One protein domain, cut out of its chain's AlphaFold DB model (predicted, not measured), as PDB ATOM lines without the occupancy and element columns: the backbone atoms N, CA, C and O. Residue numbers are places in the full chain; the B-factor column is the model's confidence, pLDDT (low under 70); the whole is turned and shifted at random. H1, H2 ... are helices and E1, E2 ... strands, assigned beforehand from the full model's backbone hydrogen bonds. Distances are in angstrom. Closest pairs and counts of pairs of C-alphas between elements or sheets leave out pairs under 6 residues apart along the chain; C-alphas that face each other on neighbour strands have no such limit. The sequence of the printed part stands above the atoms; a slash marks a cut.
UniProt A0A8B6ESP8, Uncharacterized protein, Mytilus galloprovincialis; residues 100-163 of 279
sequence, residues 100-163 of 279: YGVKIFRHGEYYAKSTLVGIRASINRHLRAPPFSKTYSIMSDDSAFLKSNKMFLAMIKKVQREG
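What this domain is: This is residues 100 to 163 of the 279 residues of an uncharacterized protein of Mytilus galloprovincialis (UniProt A0A8B6ESP8). Two helices of equal residue count, H1 and H2, make a narrow V-shaped helical hairpin, touching near the start of H1 and the later part of H2, and a long looping link joins them across the wide end. Near the narrow end, the short strand E1 and the turn after it form a small flap off the helices. The printed part has 64 residues, with one named strand and two named helices in the order E1, H1, H2; the class is mostly helix. It is elongated, spanning 37 by 23 by 19 A, and only just compact, close to loose, with a radius of gyration of the C-alphas of 12.9 A.

Where its parts are: E1 is residues 102 to 106, beginning at C-alpha 102 (190.708, 121.296, 130.320). H1 is residues 113 to 128, 22.5 A from first to last C-alpha, starting at (190.766, 121.158, 144.853). H2 is residues 146 to 161, 22.8 A long between the same points, ending at (181.241, 115.254, 145.487).

How they stand to each other: H1 and H2 form a helical hairpin and run opposite ways at a shallow tilt of 23 degrees. They touch with residues 113 to 116 of H1 and 156 to 160 of H2 alone; the closest C-alphas, of Lys 113 and Ile 156, are 6.1 A apart. In both helices every O i to N i+4 pair is within hydrogen-bond range. E1 pairs with no named strand, but its residues 105 to 106 pair antiparallel with residues 109 to 110. E1 is apart from H2, and only just apart from H1, at 8.1 A between closest C-alphas.

The domain as a whole: The C-alphas farthest apart, of Pro 131 and Arg 161, are 38.7 A apart. The printed part has no cut. The link E1 to H1 is short; H1 to H2, residues 129 to 145, is long. Mean pLDDT of the printed part is 82.0; residues 100 to 109 are under 70.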
ATOM      1  N   TYR A 100     184.768 123.101 125.839       39.62
ATOM      2  CA  TYR A 100     186.205 123.239 126.070       39.62
ATOM      3  C   TYR A 100     186.458 123.343 127.581       39.62
ATOM      4  O   TYR A 100     186.431 124.423 128.169       39.62
ATOM      5  N   GLY A 101     186.609 122.196 128.235       46.09
ATOM      6  CA  GLY A 101     187.060 122.091 129.613       46.09
ATOM      7  C   GLY A 101     188.380 121.346 129.621       46.09
ATOM      8  O   GLY A 101     188.423 120.193 129.206       46.09
ATOM      9  N   VAL A 102     189.446 121.995 130.087       50.12
ATOM     10  CA  VAL A 102     190.708 121.296 130.320       50.12
ATOM     11  C   VAL A 102     190.500 120.363 131.505       50.12
ATOM     12  O   VAL A 102     190.227 120.787 132.630       50.12
ATOM     13  N   LYS A 103     190.583 119.074 131.212       54.88
ATOM     14  CA  LYS A 103     190.555 117.986 132.170       54.88
ATOM     15  C   LYS A 103     191.988 117.822 132.685       54.88
ATOM     16  O   LYS A 103     192.824 117.284 131.979       54.88
ATOM     17  N   ILE A 104     192.292 118.339 133.879       57.56
ATOM     18  CA  ILE A 104     193.616 118.154 134.493       57.56
ATOM     19  C   ILE A 104     193.558 116.882 135.345       57.56
ATOM     20  O   ILE A 104     192.859 116.859 136.363       57.56
ATOM     21  N   PHE A 105     194.255 115.840 134.899       62.31
ATOM     22  CA  PHE A 105     194.292 114.516 135.520       62.31
ATOM     23  C   PHE A 105     195.717 114.129 135.890       62.31
ATOM     24  O   PHE A 105     196.672 114.545 135.233       62.31
ATOM     25  N   ARG A 106     195.840 113.271 136.902       58.22
ATOM     26  CA  ARG A 106     197.037 112.464 137.135       58.22
ATOM     27  C   ARG A 106     196.585 111.012 137.254       58.22
ATOM     28  O   ARG A 106     195.739 110.723 138.090       58.22
ATOM     29  N   HIS A 107     197.103 110.126 136.404       61.97
ATOM     30  CA  HIS A 107     196.769 108.690 136.410       61.97
ATOM     31  C   HIS A 107     195.257 108.369 136.383       61.97
ATOM     32  O   HIS A 107     194.800 107.452 137.053       61.97
ATOM     33  N   GLY A 108     194.456 109.136 135.634       66.12
ATOM     34  CA  GLY A 108     193.008 108.899 135.532       66.12
ATOM     35  C   GLY A 108     192.165 109.452 136.690       66.12
ATOM     36  O   GLY A 108     190.939 109.444 136.594       66.12
ATOM     37  N   GLU A 109     192.786 110.046 137.715       69.00
ATOM     38  CA  GLU A 109     192.098 110.745 138.809       69.00
ATOM     39  C   GLU A 109     192.180 112.273 138.669       69.00
ATOM     40  O   GLU A 109     193.116 112.827 138.078       69.00
ATOM     41  N   TYR A 110     191.195 112.982 139.229       72.31
ATOM     42  CA  TYR A 110     191.237 114.442 139.291       72.31
ATOM     43  C   TYR A 110     192.246 114.906 140.342       72.31
ATOM     44  O   TYR A 110     192.353 114.338 141.427       72.31
ATOM     45  N   TYR A 111     192.917 116.025 140.073       78.12
ATOM     46  CA  TYR A 111     193.668 116.718 141.116       78.12
ATOM     47  C   TYR A 111     192.750 117.190 142.252       78.12
ATOM     48  O   TYR A 111     191.617 117.626 142.024       78.12
ATOM     49  N   ALA A 112     193.289 117.191 143.474       80.88
ATOM     50  CA  ALA A 112     192.634 117.795 144.628       80.88
ATOM     51  C   ALA A 112     192.285 119.269 144.354       80.88
ATOM     52  O   ALA A 112     192.983 119.986 143.625       80.88
ATOM     53  N   LYS A 113     191.218 119.762 144.989       84.88
ATOM     54  CA  LYS A 113     190.766 121.158 144.853       84.88
ATOM     55  C   LYS A 113     191.882 122.160 145.126       84.88
ATOM     56  O   LYS A 113     192.001 123.140 144.395       84.88
ATOM     57  N   SER A 114     192.667 121.939 146.182       84.44
ATOM     58  CA  SER A 114     193.776 122.817 146.572       84.44
ATOM     59  C   SER A 114     194.779 122.974 145.429       84.44
ATOM     60  O   SER A 114     195.163 124.096 145.102       84.44
ATOM     61  N   THR A 115     195.114 121.876 144.754       85.38
ATOM     62  CA  THR A 115     195.987 121.864 143.579       85.38
ATOM     63  C   THR A 115     195.362 122.610 142.405       85.38
ATOM     64  O   THR A 115     196.013 123.475 141.828       85.38
ATOM     65  N   LEU A 116     194.093 122.353 142.077       86.56
ATOM     66  CA  LEU A 116     193.402 123.040 140.976       86.56
ATOM     67  C   LEU A 116     193.310 124.560 141.201       86.56
ATOM     68  O   LEU A 116     193.525 125.349 140.278       86.56
ATOM     69  N   VAL A 117     193.020 124.985 142.435       89.06
ATOM     70  CA  VAL A 117     193.017 126.402 142.832       89.06
ATOM     71  C   VAL A 117     194.427 126.989 142.751       89.06
ATOM     72  O   VAL A 117     194.590 128.095 142.234       89.06
ATOM     73  N   GLY A 118     195.439 126.243 143.202       90.38
ATOM     74  CA  GLY A 118     196.845 126.634 143.131       90.38
ATOM     75  C   GLY A 118     197.332 126.836 141.697       90.38
ATOM     76  O   GLY A 118     197.909 127.878 141.401       90.38
ATOM     77  N   ILE A 119     197.026 125.903 140.789       90.62
ATOM     78  CA  ILE A 119     197.360 126.002 139.359       90.62
ATOM     79  C   ILE A 119     196.687 127.230 138.736       90.62
ATOM     80  O   ILE A 119     197.327 128.017 138.042       90.62
ATOM     81  N   ARG A 120     195.396 127.455 139.009       92.19
ATOM     82  CA  ARG A 120     194.697 128.638 138.485       92.19
ATOM     83  C   ARG A 120     195.335 129.939 138.985       92.19
ATOM     84  O   ARG A 120     195.498 130.881 138.210       92.19
ATOM     85  N   ALA A 121     195.708 129.988 140.263       93.81
ATOM     86  CA  ALA A 121     196.365 131.144 140.857       93.81
ATOM     87  C   ALA A 121     197.777 131.373 140.304       93.81
ATOM     88  O   ALA A 121     198.139 132.520 140.035       93.81
ATOM     89  N   SER A 122     198.557 130.310 140.091       93.44
ATOM     90  CA  SER A 122     199.909 130.412 139.538       93.44
ATOM     91  C   SER A 122     199.892 130.884 138.087       93.44
ATOM     92  O   SER A 122     200.653 131.790 137.756       93.44
ATOM     93  N   ILE A 123     198.972 130.378 137.256       92.88
ATOM     94  CA  ILE A 123     198.786 130.859 135.877       92.88
ATOM     95  C   ILE A 123     198.390 132.337 135.886       92.88
ATOM     96  O   ILE A 123     198.992 133.143 135.180       92.88
ATOM     97  N   ASN A 124     197.417 132.725 136.718       93.69
ATOM     98  CA  ASN A 124     197.002 134.125 136.814       93.69
ATOM     99  C   ASN A 124     198.162 135.032 137.240       93.69
ATOM    100  O   ASN A 124     198.365 136.094 136.659       93.69
ATOM    101  N   ARG A 125     198.947 134.602 138.235       94.62
ATOM    102  CA  ARG A 125     200.143 135.324 138.676       94.62
ATOM    103  C   ARG A 125     201.171 135.421 137.555       94.62
ATOM    104  O   ARG A 125     201.700 136.502 137.351       94.62
ATOM    105  N   HIS A 126     201.435 134.336 136.833       93.88
ATOM    106  CA  HIS A 126     202.406 134.301 135.743       93.88
ATOM    107  C   HIS A 126     202.037 135.262 134.608       93.88
ATOM    108  O   HIS A 126     202.883 136.018 134.146       93.88
ATOM    109  N   LEU A 127     200.762 135.298 134.212       92.94
ATOM    110  CA  LEU A 127     200.277 136.213 133.174       92.94
ATOM    111  C   LEU A 127     200.332 137.684 133.612       92.94
ATOM    112  O   LEU A 127     200.556 138.566 132.787       92.94
ATOM    113  N   ARG A 128     200.103 137.960 134.899       91.38
ATOM    114  CA  ARG A 128     200.056 139.328 135.438       91.38
ATOM    115  C   ARG A 128     201.416 139.850 135.894       91.38
ATOM    116  O   ARG A 128     201.587 141.059 136.007       91.38
ATOM    117  N   ALA A 129     202.365 138.966 136.175       91.75
ATOM    118  CA  ALA A 129     203.733 139.331 136.496       91.75
ATOM    119  C   ALA A 129     204.515 139.714 135.223       91.75
ATOM    120  O   ALA A 129     204.144 139.317 134.110       91.75
ATOM    121  N   PRO A 130     205.625 140.457 135.366       90.38
ATOM    122  CA  PRO A 130     206.587 140.621 134.283       90.38
ATOM    123  C   PRO A 130     207.073 139.251 133.771       90.38
ATOM    124  O   PRO A 130     207.229 138.328 134.576       90.38
ATOM    125  N   PRO A 131     207.322 139.091 132.459       89.69
ATOM    126  CA  PRO A 131     207.314 140.121 131.413       89.69
ATOM    127  C   PRO A 131     205.937 140.372 130.773       89.69
ATOM    128  O   PRO A 131     205.790 141.291 129.974       89.69
ATOM    129  N   PHE A 132     204.931 139.546 131.076       90.12
ATOM    130  CA  PHE A 132     203.667 139.547 130.339       90.12
ATOM    131  C   PHE A 132     202.723 140.676 130.749       90.12
ATOM    132  O   PHE A 132     201.982 141.162 129.892       90.12
ATOM    133  N   SER A 133     202.743 141.056 132.036       91.88
ATOM    134  CA  SER A 133     202.027 142.202 132.621       91.88
ATOM    135  C   SER A 133     200.592 142.368 132.104       91.88
ATOM    136  O   SER A 133     200.143 143.478 131.808       91.88
ATOM    137  N   LYS A 134     199.865 141.254 131.935       89.69
ATOM    138  CA  LYS A 134     198.502 141.282 131.396       89.69
ATOM    139  C   LYS A 134     197.587 142.068 132.333       89.69
ATOM    140  O   LYS A 134     197.627 141.905 133.552       89.69
ATOM    141  N   THR A 135     196.742 142.904 131.740       87.94
ATOM    142  CA  THR A 135     195.795 143.766 132.459       87.94
ATOM    143  C   THR A 135     194.557 143.012 132.938       87.94
ATOM    144  O   THR A 135     193.956 143.402 133.935       87.94
ATOM    145  N   TYR A 136     194.198 141.919 132.261       86.38
ATOM    146  CA  TYR A 136     193.074 141.060 132.625       86.38
ATOM    147  C   TYR A 136     193.482 139.965 133.612       86.38
ATOM    148  O   TYR A 136     194.635 139.523 133.661       86.38
ATOM    149  N   SER A 137     192.506 139.487 134.377       88.19
ATOM    150  CA  SER A 137     192.675 138.425 135.362       88.19
ATOM    151  C   SER A 137     191.790 137.242 134.999       88.19
ATOM    152  O   SER A 137     190.566 137.338 134.962       88.19
ATOM    153  N   ILE A 138     192.403 136.071 134.830       89.38
ATOM    154  CA  ILE A 138     191.668 134.816 134.590       89.38
ATOM    155  C   ILE A 138     190.912 134.333 135.843       89.38
ATOM    156  O   ILE A 138     190.186 133.336 135.822       89.38
ATOM    157  N   MET A 139     191.143 134.995 136.980       87.62
ATOM    158  CA  MET A 139     190.485 134.705 138.250       87.62
ATOM    159  C   MET A 139     189.308 135.631 138.543       87.62
ATOM    160  O   MET A 139     188.410 135.223 139.276       87.62
ATOM    161  N   SER A 140     189.331 136.843 137.992       81.00
ATOM    162  CA  SER A 140     188.329 137.875 138.247       81.00
ATOM    163  C   SER A 140     187.099 137.679 137.363       81.00
ATOM    164  O   SER A 140     187.127 136.913 136.396       81.00
ATOM    165  N   ASP A 141     186.027 138.408 137.669       72.06
ATOM    166  CA  ASP A 141     184.785 138.426 136.885       72.06
ATOM    167  C   ASP A 141     184.903 139.257 135.594       72.06
ATOM    168  O   ASP A 141     183.948 139.891 135.146       72.06
ATOM    169  N   ASP A 142     186.078 139.223 134.960       78.62
ATOM    170  CA  ASP A 142     186.258 139.742 133.612       78.62
ATOM    171  C   ASP A 142     185.340 138.961 132.663       78.62
ATOM    172  O   ASP A 142     185.332 137.722 132.634       78.62
ATOM    173  N   SER A 143     184.562 139.686 131.858       78.56
ATOM    174  CA  SER A 143     183.530 139.103 130.987       78.56
ATOM    175  C   SER A 143     184.085 138.032 130.037       78.56
ATOM    176  O   SER A 143     183.394 137.053 129.740       78.56
ATOM    177  N   ALA A 144     185.358 138.159 129.642       84.00
ATOM    178  CA  ALA A 144     186.085 137.198 128.815       84.00
ATOM    179  C   ALA A 144     186.229 135.805 129.461       84.00
ATOM    180  O   ALA A 144     186.224 134.800 128.749       84.00
ATOM    181  N   PHE A 145     186.304 135.716 130.795       86.00
ATOM    182  CA  PHE A 145     186.560 134.463 131.521       86.00
ATOM    183  C   PHE A 145     185.346 133.931 132.287       86.00
ATOM    184  O   PHE A 145     185.412 132.842 132.855       86.00
ATOM    185  N   LEU A 146     184.200 134.619 132.249       86.81
ATOM    186  CA  LEU A 146     182.996 134.234 132.994       86.81
ATOM    187  C   LEU A 146     182.561 132.777 132.739       86.81
ATOM    188  O   LEU A 146     182.206 132.052 133.672       86.81
ATOM    189  N   LYS A 147     182.589 132.326 131.478       86.06
ATOM    190  CA  LYS A 147     182.225 130.942 131.111       86.06
ATOM    191  C   LYS A 147     183.215 129.929 131.695       86.06
ATOM    192  O   LYS A 147     182.792 128.948 132.307       86.06
ATOM    193  N   SER A 148     184.510 130.198 131.561       86.31
ATOM    194  CA  SER A 148     185.587 129.357 132.091       86.31
ATOM    195  C   SER A 148     185.553 129.292 133.618       86.31
ATOM    196  O   SER A 148     185.687 128.213 134.190       86.31
ATOM    197  N   ASN A 149     185.265 130.410 134.287       90.25
ATOM    198  CA  ASN A 149     185.128 130.485 135.741       90.25
ATOM    199  C   ASN A 149     183.946 129.640 136.238       90.25
ATOM    200  O   ASN A 149     184.091 128.881 137.197       90.25
ATOM    201  N   LYS A 150     182.791 129.704 135.558       89.25
ATOM    202  CA  LYS A 150     181.630 128.848 135.866       89.25
ATOM    203  C   LYS A 150     181.954 127.365 135.692       89.25
ATOM    204  O   LYS A 150     181.603 126.559 136.554       89.25
ATOM    205  N   MET A 151     182.647 127.014 134.610       87.69
ATOM    206  CA  MET A 151     183.102 125.645 134.355       87.69
ATOM    207  C   MET A 151     184.076 125.149 135.426       87.69
ATOM    208  O   MET A 151     183.901 124.047 135.945       87.69
ATOM    209  N   PHE A 152     185.043 125.979 135.819       88.12
ATOM    210  CA  PHE A 152     185.978 125.677 136.900       88.12
ATOM    211  C   PHE A 152     185.240 125.419 138.220       88.12
ATOM    212  O   PHE A 152     185.464 124.398 138.861       88.12
ATOM    213  N   LEU A 153     184.290 126.279 138.600       88.81
ATOM    214  CA  LEU A 153     183.490 126.076 139.814       88.81
ATOM    215  C   LEU A 153     182.667 124.781 139.769       88.81
ATOM    216  O   LEU A 153     182.559 124.088 140.781       88.81
ATOM    217  N   ALA A 154     182.100 124.432 138.612       88.38
ATOM    218  CA  ALA A 154     181.382 123.171 138.435       88.38
ATOM    219  C   ALA A 154     182.312 121.954 138.583       88.38
ATOM    220  O   ALA A 154     181.932 120.971 139.220       88.38
ATOM    221  N   MET A 155     183.536 122.037 138.053       84.81
ATOM    222  CA  MET A 155     184.561 121.002 138.206       84.81
ATOM    223  C   MET A 155     184.971 120.830 139.671       84.81
ATOM    224  O   MET A 155     184.969 119.709 140.166       84.81
ATOM    225  N   ILE A 156     185.221 121.922 140.400       87.06
ATOM    226  CA  ILE A 156     185.546 121.861 141.834       87.06
ATOM    227  C   ILE A 156     184.415 121.191 142.625       87.06
ATOM    228  O   ILE A 156     184.676 120.304 143.432       87.06
ATOM    229  N   LYS A 157     183.149 121.543 142.354       86.62
ATOM    230  CA  LYS A 157     181.990 120.885 142.988       86.62
ATOM    231  C   LYS A 157     181.913 119.388 142.673       86.62
ATOM    232  O   LYS A 157     181.472 118.616 143.522       86.62
ATOM    233  N   LYS A 158     182.318 118.975 141.469       84.31
ATOM    234  CA  LYS A 158     182.388 117.562 141.080       84.31
ATOM    235  C   LYS A 158     183.463 116.822 141.886       84.31
ATOM    236  O   LYS A 158     183.124 115.847 142.543       84.31
ATOM    237  N   VAL A 159     184.691 117.346 141.921       82.38
ATOM    238  CA  VAL A 159     185.818 116.784 142.698       82.38
ATOM    239  C   VAL A 159     185.456 116.644 144.181       82.38
ATOM    240  O   VAL A 159     185.752 115.633 144.811       82.38
ATOM    241  N   GLN A 160     184.749 117.634 144.732       83.12
ATOM    242  CA  GLN A 160     184.249 117.585 146.106       83.12
ATOM    243  C   GLN A 160     183.219 116.475 146.332       83.12
ATOM    244  O   GLN A 160     183.298 115.767 147.334       83.12
ATOM    245  N   ARG A 161     182.263 116.310 145.409       83.25
ATOM    246  CA  ARG A 161     181.241 115.254 145.487       83.25
ATOM    247  C   ARG A 161     181.853 113.859 145.402       83.25
ATOM    248  O   ARG A 161     181.389 112.956 146.083       83.25
ATOM    249  N   GLU A 162     182.891 113.704 144.591       80.38
ATOM    250  CA  GLU A 162     183.631 112.452 144.411       80.38
ATOM    251  C   GLU A 162     184.617 112.174 145.566       80.38
ATOM    252  O   GLU A 162     185.321 111.173 145.551       80.38
ATOM    253  N   GLY A 163     184.677 113.034 146.592       75.19
ATOM    254  CA  GLY A 163     185.481 112.805 147.798       75.19
ATOM    255  C   GLY A 163     186.983 113.069 147.643       75.19
ATOM    256  O   GLY A 163     187.718 112.967 148.623       75.19
TER     257      GLY A 163